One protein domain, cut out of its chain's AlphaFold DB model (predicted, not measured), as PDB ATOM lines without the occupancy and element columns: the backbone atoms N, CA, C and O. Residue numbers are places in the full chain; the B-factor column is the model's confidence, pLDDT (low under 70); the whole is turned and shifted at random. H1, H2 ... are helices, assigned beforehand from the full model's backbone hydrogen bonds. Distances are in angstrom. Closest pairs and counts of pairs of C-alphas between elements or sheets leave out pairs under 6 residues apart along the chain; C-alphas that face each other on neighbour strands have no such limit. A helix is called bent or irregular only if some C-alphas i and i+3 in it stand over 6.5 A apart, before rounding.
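What this domain is: This is residues 442 to 506 and 541 to 573 of the 765 residues of the protein "Hypothetical protein" of Polarella glacialis (UniProt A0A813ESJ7). One long helix, H5, passes between H3 and H4, which both cross it, while H2 crosses its last turns. H2 and H3 make an arch, short H6 folds back below H2, short H1 lies out beyond the other end of H2, and residues 541 to 546 stick out. The printed part has 98 residues with six named helices, H1 to H6 in chain order, and no named strand. It is all helix, mostly crossed in packing, and compact, with a radius of gyration of the C-alphas of 14.3 A and spans of 44 by 34 by 22 A.

Where its parts are: H5, residues 542 to 565, is 34.5 A long, from C-alpha 542 at (-87.813, 34.930, 31.487) to C-alpha 565 at (-98.220, 45.654, 62.562). H4, residues 485 to 499, is 22.6 A and only just irregular: C-alphas 489 and 492 are 6.9 A apart. H3, residues 469 to 480, is 16.7 A. H2, residues 455 to 467, is 19.2 A and irregular: C-alphas 460 and 463 are 7.4 A apart. H1, residues 445 to 449, is 5.9 A and begins at (-99.999, 69.367, 55.114); H6, residues 570 to 573, is 5.0 A.

How they stand to each other: H5 is the hub, touching three helices. With residues 548 to 559 alone it touches H4, the same way at a steep tilt of 59 degrees; the closest C-alphas, of Leu 488 and Gly 555, are 4.6 A apart. H3 touches H5 at a steep tilt of 52 degrees, opposite ways, closest at the C-alphas of Ser 476 and Ser 556, 4.7 A. Residues 461 to 465 of H2 touch residues 561 to 565 of H5, about perpendicular at 89 degrees, closest at the C-alphas of Thr 461 and Cys 565, 6.6 A. H6 and H5 are near each other; H1 and H5 are apart. Every O i to N i+4 pair is within hydrogen-bond range in H1, H3 and H5; H2 has 7 of 9, H4 8 of 11, and H6 is too short for one.

The domain as a whole: The C-alphas of Cys 444 and Asn 541, the two farthest apart, are 45.6 A apart. Residues 507 to 540 are cut out, with 32.3 A between C-alphas 506 and 541; the links printed whole are tight. Mean pLDDT of the printed part is 83.0, with residue 482 and residues 503 to 506 under 70.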
ATOM      1  N   CYS A 442    -105.008  60.619  57.454       81.69
ATOM      2  CA  CYS A 442    -104.564  61.920  57.952       81.69
ATOM      3  C   CYS A 442    -104.559  62.962  56.823       81.69
ATOM      4  O   CYS A 442    -104.043  62.707  55.736       81.69
ATOM      5  N   SER A 443    -105.091  64.154  57.095       82.44
ATOM      6  CA  SER A 443    -105.218  65.246  56.121       82.44
ATOM      7  C   SER A 443    -104.283  66.432  56.383       82.44
ATOM      8  O   SER A 443    -104.534  67.516  55.865       82.44
ATOM      9  N   CYS A 444    -103.244  66.285  57.214       88.88
ATOM     10  CA  CYS A 444    -102.318  67.390  57.480       88.88
ATOM     11  C   CYS A 444    -101.425  67.695  56.265       88.88
ATOM     12  O   CYS A 444    -101.186  66.822  55.427       88.88
ATOM     13  N   GLU A 445    -100.867  68.908  56.213       87.81
ATOM     14  CA  GLU A 445     -99.999  69.367  55.114       87.81
ATOM     15  C   GLU A 445     -98.843  68.400  54.827       87.81
ATOM     16  O   GLU A 445     -98.535  68.127  53.672       87.81
ATOM     17  N   ARG A 446     -98.239  67.809  55.867       87.56
ATOM     18  CA  ARG A 446     -97.138  66.847  55.713       87.56
ATOM     19  C   ARG A 446     -97.574  65.562  55.002       87.56
ATOM     20  O   ARG A 446     -96.843  65.067  54.150       87.56
ATOM     21  N   CYS A 447     -98.747  65.024  55.341       84.31
ATOM     22  CA  CYS A 447     -99.286  63.821  54.698       84.31
ATOM     23  C   CYS A 447     -99.737  64.111  53.260       84.31
ATOM     24  O   CYS A 447     -99.508  63.295  52.371       84.31
ATOM     25  N   GLN A 448    -100.318  65.293  53.022       82.06
ATOM     26  CA  GLN A 448    -100.689  65.754  51.684       82.06
ATOM     27  C   GLN A 448     -99.458  65.940  50.789       82.06
ATOM     28  O   GLN A 448     -99.432  65.417  49.679       82.06
ATOM     29  N   ALA A 449     -98.413  66.608  51.287       81.00
ATOM     30  CA  ALA A 449     -97.161  66.815  50.559       81.00
ATOM     31  C   ALA A 449     -96.444  65.498  50.229       81.00
ATOM     32  O   ALA A 449     -95.820  65.381  49.180       81.00
ATOM     33  N   ALA A 450     -96.549  64.496  51.106       78.88
ATOM     34  CA  ALA A 450     -96.003  63.162  50.872       78.88
ATOM     35  C   ALA A 450     -96.878  62.283  49.960       78.88
ATOM     36  O   ALA A 450     -96.478  61.166  49.641       78.88
ATOM     37  N   GLY A 451     -98.082  62.731  49.583       77.75
ATOM     38  CA  GLY A 451     -99.007  61.940  48.768       77.75
ATOM     39  C   GLY A 451     -99.555  60.696  49.472       77.75
ATOM     40  O   GLY A 451    -100.105  59.815  48.819       77.75
ATOM     41  N   THR A 452     -99.408  60.600  50.798       84.62
ATOM     42  CA  THR A 452     -99.876  59.449  51.576       84.62
ATOM     43  C   THR A 452    -100.591  59.889  52.858       84.62
ATOM     44  O   THR A 452     -99.959  60.346  53.816       84.62
ATOM     45  N   PRO A 453    -101.917  59.688  52.955       84.94
ATOM     46  CA  PRO A 453    -102.658  59.950  54.186       84.94
ATOM     47  C   PRO A 453    -102.309  58.983  55.334       84.94
ATOM     48  O   PRO A 453    -102.817  59.140  56.444       84.94
ATOM     49  N   ARG A 454    -101.462  57.972  55.095       86.25
ATOM     50  CA  ARG A 454    -101.027  56.977  56.089       86.25
ATOM     51  C   ARG A 454     -99.644  57.262  56.678       86.25
ATOM     52  O   ARG A 454     -99.203  56.499  57.531       86.25
ATOM     53  N   LEU A 455     -98.979  58.353  56.281       88.38
ATOM     54  CA  LEU A 455     -97.582  58.634  56.639       88.38
ATOM     55  C   LEU A 455     -97.283  58.508  58.139       88.38
ATOM     56  O   LEU A 455     -96.332  57.831  58.514       88.38
ATOM     57  N   HIS A 456     -98.084  59.138  59.002       88.00
ATOM     58  CA  HIS A 456     -97.844  59.081  60.447       88.00
ATOM     59  C   HIS A 456     -98.041  57.679  61.031       88.00
ATOM     60  O   HIS A 456     -97.297  57.301  61.928       88.00
ATOM     61  N   HIS A 457     -99.008  56.909  60.520       85.88
ATOM     62  CA  HIS A 457     -99.220  55.524  60.949       85.88
ATOM     63  C   HIS A 457     -98.014  54.662  60.575       85.88
ATOM     64  O   HIS A 457     -97.442  54.016  61.442       85.88
ATOM     65  N   LEU A 458     -97.560  54.760  59.321       88.62
ATOM     66  CA  LEU A 458     -96.362  54.074  58.827       88.62
ATOM     67  C   LEU A 458     -95.123  54.411  59.673       88.62
ATOM     68  O   LEU A 458     -94.396  53.514  60.089       88.62
ATOM     69  N   GLN A 459     -94.915  55.698  59.977       90.00
ATOM     70  CA  GLN A 459     -93.804  56.162  60.816       90.00
ATOM     71  C   GLN A 459     -93.911  55.673  62.265       90.00
ATOM     72  O   GLN A 459     -92.895  55.339  62.868       90.00
ATOM     73  N   ALA A 460     -95.119  55.615  62.828       87.81
ATOM     74  CA  ALA A 460     -95.338  55.133  64.190       87.81
ATOM     75  C   ALA A 460     -95.086  53.622  64.329       87.81
ATOM     76  O   ALA A 460     -94.706  53.165  65.405       87.81
ATOM     77  N   THR A 461     -95.280  52.852  63.254       87.38
ATOM     78  CA  THR A 461     -95.081  51.394  63.241       87.38
ATOM     79  C   THR A 461     -93.681  50.948  62.813       87.38
ATOM     80  O   THR A 461     -93.368  49.770  62.964       87.38
ATOM     81  N   ASP A 462     -92.839  51.844  62.287       89.69
ATOM     82  CA  ASP A 462     -91.566  51.475  61.644       89.69
ATOM     83  C   ASP A 462     -90.607  50.736  62.593       89.69
ATOM     84  O   ASP A 462     -90.158  49.638  62.278       89.69
ATOM     85  N   ALA A 463     -90.393  51.263  63.804       89.81
ATOM     86  CA  ALA A 463     -89.531  50.627  64.808       89.81
ATOM     87  C   ALA A 463     -90.058  49.253  65.267       89.81
ATOM     88  O   ALA A 463     -89.282  48.360  65.599       89.81
ATOM     89  N   ALA A 464     -91.383  49.068  65.284       85.06
ATOM     90  CA  ALA A 464     -91.990  47.791  65.647       85.06
ATOM     91  C   ALA A 464     -91.804  46.736  64.545       85.06
ATOM     92  O   ALA A 464     -91.588  45.569  64.858       85.06
ATOM     93  N   LEU A 465     -91.864  47.145  63.273       88.25
ATOM     94  CA  LEU A 465     -91.584  46.270  62.133       88.25
ATOM     95  C   LEU A 465     -90.099  45.910  62.045       88.25
ATOM     96  O   LEU A 465     -89.781  44.756  61.784       88.25
ATOM     97  N   GLU A 466     -89.204  46.859  62.321       90.50
ATOM     98  CA  GLU A 466     -87.760  46.606  62.399       90.50
ATOM     99  C   GLU A 466     -87.424  45.591  63.502       90.50
ATOM    100  O   GLU A 466     -86.721  44.614  63.261       90.50
ATOM    101  N   ALA A 467     -88.013  45.739  64.691       86.94
ATOM    102  CA  ALA A 467     -87.848  44.766  65.771       86.94
ATOM    103  C   ALA A 467     -88.441  43.377  65.448       86.94
ATOM    104  O   ALA A 467     -88.062  42.392  66.084       86.94
ATOM    105  N   ALA A 468     -89.370  43.293  64.490       82.44
ATOM    106  CA  ALA A 468     -90.052  42.065  64.088       82.44
ATOM    107  C   ALA A 468     -89.499  41.441  62.790       82.44
ATOM    108  O   ALA A 468     -90.117  40.517  62.258       82.44
ATOM    109  N   GLU A 469     -88.370  41.924  62.257       88.19
ATOM    110  CA  GLU A 469     -87.856  41.543  60.931       88.19
ATOM    111  C   GLU A 469     -87.684  40.023  60.767       88.19
ATOM    112  O   GLU A 469     -88.102  39.450  59.760       88.19
ATOM    113  N   VAL A 470     -87.148  39.340  61.783       84.56
ATOM    114  CA  VAL A 470     -86.955  37.879  61.757       84.56
ATOM    115  C   VAL A 470     -88.295  37.143  61.686       84.56
ATOM    116  O   VAL A 470     -88.442  36.185  60.924       84.56
ATOM    117  N   GLN A 471     -89.289  37.585  62.459       78.44
ATOM    118  CA  GLN A 471     -90.627  36.995  62.462       78.44
ATOM    119  C   GLN A 471     -91.346  37.258  61.133       78.44
ATOM    120  O   GLN A 471     -91.946  36.342  60.576       78.44
ATOM    121  N   VAL A 472     -91.213  38.471  60.584       86.00
ATOM    122  CA  VAL A 472     -91.730  38.843  59.260       86.00
ATOM    123  C   VAL A 472     -91.105  37.977  58.167       86.00
ATOM    124  O   VAL A 472     -91.829  37.478  57.308       86.00
ATOM    125  N   ALA A 473     -89.793  37.739  58.207       87.94
ATOM    126  CA  ALA A 473     -89.106  36.921  57.212       87.94
ATOM    127  C   ALA A 473     -89.561  35.460  57.235       87.94
ATOM    128  O   ALA A 473     -89.900  34.900  56.189       87.94
ATOM    129  N   ARG A 474     -89.645  34.863  58.429       79.62
ATOM    130  CA  ARG A 474     -90.169  33.501  58.608       79.62
ATOM    131  C   ARG A 474     -91.615  33.393  58.132       79.62
ATOM    132  O   ARG A 474     -91.955  32.458  57.409       79.62
ATOM    133  N   LEU A 475     -92.449  34.375  58.481       77.69
ATOM    134  CA  LEU A 475     -93.832  34.424  58.024       77.69
ATOM    135  C   LEU A 475     -93.908  34.541  56.501       77.69
ATOM    136  O   LEU A 475     -94.593  33.746  55.871       77.69
ATOM    137  N   SER A 476     -93.171  35.464  55.888       87.19
ATOM    138  CA  SER A 476     -93.133  35.634  54.430       87.19
ATOM    139  C   SER A 476     -92.791  34.323  53.709       87.19
ATOM    140  O   SER A 476     -93.478  33.922  52.765       87.19
ATOM    141  N   GLN A 477     -91.788  33.592  54.207       85.69
ATOM    142  CA  GLN A 477     -91.428  32.281  53.673       85.69
ATOM    143  C   GLN A 477     -92.581  31.275  53.811       85.69
ATOM    144  O   GLN A 477     -92.929  30.597  52.844       85.69
ATOM    145  N   ALA A 478     -93.217  31.217  54.982       74.06
ATOM    146  CA  ALA A 478     -94.350  30.334  55.234       74.06
ATOM    147  C   ALA A 478     -95.569  30.659  54.350       74.06
ATOM    148  O   ALA A 478     -96.228  29.745  53.856       74.06
ATOM    149  N   LEU A 479     -95.856  31.943  54.105       78.19
ATOM    150  CA  LEU A 479     -96.965  32.377  53.249       78.19
ATOM    151  C   LEU A 479     -96.811  31.895  51.809       78.19
ATOM    152  O   LEU A 479     -97.804  31.515  51.195       78.19
ATOM    153  N   THR A 480     -95.579  31.850  51.300       79.50
ATOM    154  CA  THR A 480     -95.289  31.407  49.927       79.50
ATOM    155  C   THR A 480     -95.727  29.959  49.677       79.50
ATOM    156  O   THR A 480     -96.121  29.623  48.566       79.50
ATOM    157  N   GLY A 481     -95.703  29.105  50.707       71.19
ATOM    158  CA  GLY A 481     -96.168  27.716  50.621       71.19
ATOM    159  C   GLY A 481     -97.640  27.495  50.990       71.19
ATOM    160  O   GLY A 481     -98.106  26.361  50.922       71.19
ATOM    161  N   ARG A 482     -98.363  28.534  51.431       69.50
ATOM    162  CA  ARG A 482     -99.711  28.404  52.027       69.50
ATOM    163  C   ARG A 482    -100.794  29.221  51.343       69.50
ATOM    164  O   ARG A 482    -101.963  28.865  51.451       69.50
ATOM    165  N   LEU A 483    -100.424  30.335  50.722       70.94
ATOM    166  CA  LEU A 483    -101.328  31.157  49.935       70.94
ATOM    167  C   LEU A 483    -101.141  30.854  48.456       70.94
ATOM    168  O   LEU A 483    -100.023  30.625  47.997       70.94
ATOM    169  N   ASP A 484    -102.243  30.913  47.714       72.38
ATOM    170  CA  ASP A 484    -102.195  30.843  46.261       72.38
ATOM    171  C   ASP A 484    -101.321  31.983  45.721       72.38
ATOM    172  O   ASP A 484    -101.360  33.115  46.219       72.38
ATOM    173  N   ALA A 485    -100.539  31.684  44.680       75.88
ATOM    174  CA  ALA A 485     -99.651  32.651  44.037       75.88
ATOM    175  C   ALA A 485    -100.387  33.954  43.684       75.88
ATOM    176  O   ALA A 485     -99.861  35.041  43.897       75.88
ATOM    177  N   GLU A 486    -101.626  33.829  43.217       72.31
ATOM    178  CA  GLU A 486    -102.514  34.924  42.832       72.31
ATOM    179  C   GLU A 486    -102.766  35.887  43.994       72.31
ATOM    180  O   GLU A 486    -102.566  37.094  43.863       72.31
ATOM    181  N   ALA A 487    -103.122  35.342  45.162       72.12
ATOM    182  CA  ALA A 487    -103.399  36.129  46.355       72.12
ATOM    183  C   ALA A 487    -102.159  36.917  46.789       72.12
ATOM    184  O   ALA A 487    -102.269  38.089  47.144       72.12
ATOM    185  N   LEU A 488    -100.973  36.305  46.717       81.81
ATOM    186  CA  LEU A 488     -99.717  36.989  47.024       81.81
ATOM    187  C   LEU A 488     -99.416  38.095  46.012       81.81
ATOM    188  O   LEU A 488     -99.084  39.211  46.405       81.81
ATOM    189  N   MET A 489     -99.577  37.823  44.718       82.88
ATOM    190  CA  MET A 489     -99.279  38.786  43.657       82.88
ATOM    191  C   MET A 489    -100.179  40.030  43.694       82.88
ATOM    192  O   MET A 489     -99.765  41.089  43.225       82.88
ATOM    193  N   GLU A 490    -101.374  39.951  44.280       77.12
ATOM    194  CA  GLU A 490    -102.250  41.115  44.458       77.12
ATOM    195  C   GLU A 490    -101.798  42.042  45.597       77.12
ATOM    196  O   GLU A 490    -101.945  43.265  45.486       77.12
ATOM    197  N   VAL A 491    -101.219  41.497  46.676       81.62
ATOM    198  CA  VAL A 491    -100.912  42.233  47.921       81.62
ATOM    199  C   VAL A 491    -100.161  43.554  47.692       81.62
ATOM    200  O   VAL A 491    -100.609  44.563  48.248       81.62
ATOM    201  N   PRO A 492     -99.087  43.630  46.877       85.88
ATOM    202  CA  PRO A 492     -98.359  44.883  46.672       85.88
ATOM    203  C   PRO A 492     -99.241  46.022  46.140       85.88
ATOM    204  O   PRO A 492     -99.109  47.168  46.577       85.88
ATOM    205  N   ALA A 493    -100.191  45.717  45.248       78.31
ATOM    206  CA  ALA A 493    -101.131  46.705  44.725       78.31
ATOM    207  C   ALA A 493    -102.137  47.162  45.798       78.31
ATOM    208  O   ALA A 493    -102.454  48.350  45.886       78.31
ATOM    209  N   LEU A 494    -102.606  46.250  46.658       76.94
ATOM    210  CA  LEU A 494    -103.518  46.588  47.761       76.94
ATOM    211  C   LEU A 494    -102.849  47.496  48.783       76.94
ATOM    212  O   LEU A 494    -103.444  48.483  49.212       76.94
ATOM    213  N   VAL A 495    -101.617  47.164  49.161       81.56
ATOM    214  CA  VAL A 495    -100.820  47.948  50.103       81.56
ATOM    215  C   VAL A 495    -100.631  49.354  49.562       81.56
ATOM    216  O   VAL A 495    -100.874  50.320  50.284       81.56
ATOM    217  N   HIS A 496    -100.308  49.485  48.275       81.06
ATOM    218  CA  HIS A 496    -100.209  50.791  47.643       81.06
ATOM    219  C   HIS A 496    -101.530  51.572  47.720       81.06
ATOM    220  O   HIS A 496    -101.560  52.694  48.227       81.06
ATOM    221  N   LEU A 497    -102.642  50.973  47.276       77.38
ATOM    222  CA  LEU A 497    -103.963  51.611  47.315       77.38
ATOM    223  C   LEU A 497    -104.370  52.020  48.734       77.38
ATOM    224  O   LEU A 497    -105.004  53.057  48.927       77.38
ATOM    225  N   TRP A 498    -103.998  51.232  49.736       81.06
ATOM    226  CA  TRP A 498    -104.212  51.573  51.134       81.06
ATOM    227  C   TRP A 498    -103.356  52.772  51.568       81.06
ATOM    228  O   TRP A 498    -103.886  53.698  52.194       81.06
ATOM    229  N   MET A 499    -102.074  52.796  51.190       80.38
ATOM    230  CA  MET A 499    -101.144  53.887  51.498       80.38
ATOM    231  C   MET A 499    -101.627  55.229  50.947       80.38
ATOM    232  O   MET A 499    -101.455  56.245  51.625       80.38
ATOM    233  N   VAL A 500    -102.261  55.243  49.769       78.62
ATOM    234  CA  VAL A 500    -102.814  56.461  49.142       78.62
ATOM    235  C   VAL A 500    -104.283  56.727  49.507       78.62
ATOM    236  O   VAL A 500    -104.865  57.717  49.073       78.62
ATOM    237  N   GLY A 501    -104.907  55.872  50.329       74.75
ATOM    238  CA  GLY A 501    -106.287  56.052  50.795       74.75
ATOM    239  C   GLY A 501    -107.367  55.766  49.742       74.75
ATOM    240  O   GLY A 501    -108.440  56.362  49.784       74.75
ATOM    241  N   ARG A 502    -107.101  54.868  48.786       72.38
ATOM    242  CA  ARG A 502    -107.969  54.554  47.627       72.38
ATOM    243  C   ARG A 502    -108.424  53.096  47.554       72.38
ATOM    244  O   ARG A 502    -108.986  52.663  46.553       72.38
ATOM    245  N   LEU A 503    -108.238  52.352  48.637       67.75
ATOM    246  CA  LEU A 503    -108.547  50.927  48.748       67.75
ATOM    247  C   LEU A 503    -110.015  50.546  48.435       67.75
ATOM    248  O   LEU A 503    -110.285  49.397  48.100       67.75
ATOM    249  N   GLY A 504    -110.958  51.493  48.510       57.66
ATOM    250  CA  GLY A 504    -112.379  51.306  48.170       57.66
ATOM    251  C   GLY A 504    -112.791  51.745  46.755       57.66
ATOM    252  O   GLY A 504    -113.984  51.863  46.491       57.66
ATOM    253  N   SER A 505    -111.846  52.054  45.857       57.78
ATOM    254  CA  SER A 505    -112.147  52.540  44.499       57.78
ATOM    255  C   SER A 505    -112.841  51.472  43.619       57.78
ATOM    256  O   SER A 505    -112.480  50.296  43.702       57.78
ATOM    257  N   PRO A 506    -113.805  51.840  42.743       45.91
ATOM    258  CA  PRO A 506    -114.586  50.911  41.907       45.91
ATOM    259  C   PRO A 506    -113.783  50.005  40.956       45.91
ATOM    260  O   PRO A 506    -114.328  49.009  40.481       45.91
ATOM    261  N   ASN A 541     -89.807  32.889  28.163       78.50
ATOM    262  CA  ASN A 541     -90.343  34.140  28.721       78.50
ATOM    263  C   ASN A 541     -89.821  34.383  30.146       78.50
ATOM    264  O   ASN A 541     -90.542  34.306  31.142       78.50
ATOM    265  N   THR A 542     -88.526  34.679  30.228       85.62
ATOM    266  CA  THR A 542     -87.813  34.930  31.487       85.62
ATOM    267  C   THR A 542     -88.377  36.104  32.294       85.62
ATOM    268  O   THR A 542     -88.266  36.099  33.515       85.62
ATOM    269  N   LEU A 543     -88.995  37.101  31.645       90.44
ATOM    270  CA  LEU A 543     -89.564  38.266  32.324       90.44
ATOM    271  C   LEU A 543     -90.851  37.911  33.065       90.44
ATOM    272  O   LEU A 543     -91.023  38.360  34.191       90.44
ATOM    273  N   PHE A 544     -91.743  37.115  32.466       89.00
ATOM    274  CA  PHE A 544     -92.952  36.670  33.161       89.00
ATOM    275  C   PHE A 544     -92.601  35.819  34.386       89.00
ATOM    276  O   PHE A 544     -93.158  36.039  35.457       89.00
ATOM    277  N   ALA A 545     -91.637  34.900  34.256       86.94
ATOM    278  CA  ALA A 545     -91.154  34.103  35.386       86.94
ATOM    279  C   ALA A 545     -90.586  34.993  36.509       86.94
ATOM    280  O   ALA A 545     -90.998  34.866  37.662       86.94
ATOM    281  N   LEU A 546     -89.719  35.953  36.159       91.00
ATOM    282  CA  LEU A 546     -89.161  36.918  37.109       91.00
ATOM    283  C   LEU A 546     -90.247  37.785  37.761       91.00
ATOM    284  O   LEU A 546     -90.203  38.018  38.966       91.00
ATOM    285  N   TYR A 547     -91.232  38.255  36.993       91.62
ATOM    286  CA  TYR A 547     -92.374  39.003  37.517       91.62
ATOM    287  C   TYR A 547     -93.156  38.173  38.537       91.62
ATOM    288  O   TYR A 547     -93.396  38.642  39.648       91.62
ATOM    289  N   SER A 548     -93.509  36.933  38.194       88.38
ATOM    290  CA  SER A 548     -94.252  36.033  39.077       88.38
ATOM    291  C   SER A 548     -93.477  35.729  40.358       88.38
ATOM    292  O   SER A 548     -94.049  35.718  41.445       88.38
ATOM    293  N   GLU A 549     -92.166  35.499  40.265       90.44
ATOM    294  CA  GLU A 549     -91.289  35.331  41.428       90.44
ATOM    295  C   GLU A 549     -91.271  36.588  42.314       90.44
ATOM    296  O   GLU A 549     -91.552  36.505  43.512       90.44
ATOM    297  N   LYS A 550     -91.011  37.764  41.728       92.81
ATOM    298  CA  LYS A 550     -90.901  39.029  42.467       92.81
ATOM    299  C   LYS A 550     -92.214  39.446  43.112       92.81
ATOM    300  O   LYS A 550     -92.219  39.800  44.285       92.81
ATOM    301  N   MET A 551     -93.331  39.357  42.396       91.06
ATOM    302  CA  MET A 551     -94.640  39.718  42.936       91.06
ATOM    303  C   MET A 551     -95.074  38.788  44.072       91.06
ATOM    304  O   MET A 551     -95.629  39.275  45.055       91.06
ATOM    305  N   ARG A 552     -94.778  37.481  43.986       90.31
ATOM    306  CA  ARG A 552     -94.999  36.546  45.101       90.31
ATOM    307  C   ARG A 552     -94.148  36.912  46.313       90.31
ATOM    308  O   ARG A 552     -94.694  37.024  47.403       90.31
ATOM    309  N   LEU A 553     -92.853  37.162  46.107       92.69
ATOM    310  CA  LEU A 553     -91.912  37.535  47.168       92.69
ATOM    311  C   LEU A 553     -92.308  38.846  47.861       92.69
ATOM    312  O   LEU A 553     -92.379  38.917  49.086       92.69
ATOM    313  N   TRP A 554     -92.572  39.899  47.090       93.81
ATOM    314  CA  TRP A 554     -92.988  41.191  47.635       93.81
ATOM    315  C   TRP A 554     -94.357  41.091  48.310       93.81
ATOM    316  O   TRP A 554     -94.581  41.691  49.361       93.81
ATOM    317  N   GLY A 555     -95.267  40.308  47.732       89.81
ATOM    318  CA  GLY A 555     -96.593  40.064  48.278       89.81
ATOM    319  C   GLY A 555     -96.576  39.332  49.611       89.81
ATOM    320  O   GLY A 555     -97.215  39.781  50.561       89.81
ATOM    321  N   SER A 556     -95.801  38.251  49.717       89.88
ATOM    322  CA  SER A 556     -95.633  37.515  50.972       89.88
ATOM    323  C   SER A 556     -94.950  38.376  52.030       89.88
ATOM    324  O   SER A 556     -95.371  38.378  53.186       89.88
ATOM    325  N   TRP A 557     -93.957  39.173  51.630       93.00
ATOM    326  CA  TRP A 557     -93.241  40.071  52.527       93.00
ATOM    327  C   TRP A 557     -94.155  41.151  53.110       93.00
ATOM    328  O   TRP A 557     -94.206  41.343  54.326       93.00
ATOM    329  N   PHE A 558     -94.950  41.818  52.273       90.06
ATOM    330  CA  PHE A 558     -95.897  42.819  52.757       90.06
ATOM    331  C   PHE A 558     -97.070  42.219  53.529       90.06
ATOM    332  O   PHE A 558     -97.490  42.808  54.522       90.06
ATOM    333  N   ALA A 559     -97.589  41.056  53.127       84.38
ATOM    334  CA  ALA A 559     -98.630  40.365  53.883       84.38
ATOM    335  C   ALA A 559     -98.137  39.983  55.287       84.38
ATOM    336  O   ALA A 559     -98.879  40.129  56.259       84.38
ATOM    337  N   ALA A 560     -96.873  39.565  55.406       86.25
ATOM    338  CA  ALA A 560     -96.241  39.268  56.682       86.25
ATOM    339  C   ALA A 560     -96.105  40.519  57.566       86.25
ATOM    340  O   ALA A 560     -96.557  40.514  58.710       86.25
ATOM    341  N   GLN A 561     -95.566  41.623  57.040       88.88
ATOM    342  CA  GLN A 561     -95.506  42.893  57.780       88.88
ATOM    343  C   GLN A 561     -96.894  43.358  58.232       88.88
ATOM    344  O   GLN A 561     -97.102  43.736  59.390       88.88
ATOM    345  N   TRP A 562     -97.869  43.255  57.330       84.00
ATOM    346  CA  TRP A 562     -99.243  43.624  57.607       84.00
ATOM    347  C   TRP A 562     -99.851  42.780  58.733       84.00
ATOM    348  O   TRP A 562    -100.499  43.320  59.631       84.00
ATOM    349  N   ALA A 563     -99.599  41.470  58.736       78.44
ATOM    350  CA  ALA A 563    -100.021  40.569  59.804       78.44
ATOM    351  C   ALA A 563     -99.466  40.976  61.180       78.44
ATOM    352  O   ALA A 563    -100.172  40.862  62.183       78.44
ATOM    353  N   HIS A 564     -98.235  41.491  61.227       77.94
ATOM    354  CA  HIS A 564     -97.562  41.873  62.468       77.94
ATOM    355  C   HIS A 564     -97.973  43.245  63.010       77.94
ATOM    356  O   HIS A 564     -98.180  43.382  64.221       77.94
ATOM    357  N   CYS A 565     -98.068  44.256  62.141       78.94
ATOM    358  CA  CYS A 565     -98.220  45.654  62.562       78.94
ATOM    359  C   CYS A 565     -99.365  46.406  61.871       78.94
ATOM    360  O   CYS A 565     -99.542  47.593  62.134       78.94
ATOM    361  N   SER A 566    -100.143  45.753  60.996       80.31
ATOM    362  CA  SER A 566    -101.178  46.411  60.174       80.31
ATOM    363  C   SER A 566    -100.627  47.643  59.438       80.31
ATOM    364  O   SER A 566    -101.246  48.710  59.393       80.31
ATOM    365  N   ALA A 567     -99.396  47.503  58.950       85.44
ATOM    366  CA  ALA A 567     -98.609  48.509  58.259       85.44
ATOM    367  C   ALA A 567     -97.489  47.820  57.462       85.44
ATOM    368  O   ALA A 567     -97.261  46.620  57.610       85.44
ATOM    369  N   VAL A 568     -96.788  48.596  56.637       90.38
ATOM    370  CA  VAL A 568     -95.566  48.180  55.931       90.38
ATOM    371  C   VAL A 568     -94.477  49.230  56.133       90.38
ATOM    372  O   VAL A 568     -94.785  50.393  56.399       90.38
ATOM    373  N   ARG A 569     -93.207  48.864  55.978       92.31
ATOM    374  CA  ARG A 569     -92.103  49.827  56.032       92.31
ATOM    375  C   ARG A 569     -92.018  50.629  54.740       92.31
ATOM    376  O   ARG A 569     -91.950  50.086  53.637       92.31
ATOM    377  N   LEU A 570     -91.996  51.955  54.878       88.44
ATOM    378  CA  LEU A 570     -91.969  52.873  53.735       88.44
ATOM    379  C   LEU A 570     -90.663  52.760  52.929       88.44
ATOM    380  O   LEU A 570     -90.677  52.897  51.705       88.44
ATOM    381  N   SER A 571     -89.541  52.506  53.607       90.19
ATOM    382  CA  SER A 571     -88.233  52.283  52.980       90.19
ATOM    383  C   SER A 571     -88.255  51.063  52.061       90.19
ATOM    384  O   SER A 571     -87.872  51.168  50.901       90.19
ATOM    385  N   GLU A 572     -88.788  49.940  52.535       91.62
ATOM    386  CA  GLU A 572     -88.884  48.694  51.770       91.62
ATOM    387  C   GLU A 572     -89.868  48.813  50.604       91.62
ATOM    388  O   GLU A 572     -89.568  48.374  49.494       91.62
ATOM    389  N   PHE A 573     -90.999  49.497  50.814       88.31
ATOM    390  CA  PHE A 573     -91.912  49.842  49.725       88.31
ATOM    391  C   PHE A 573     -91.213  50.657  48.629       88.31
ATOM    392  O   PHE A 573     -91.383  50.392  47.437       88.31
TER     393      PHE A 573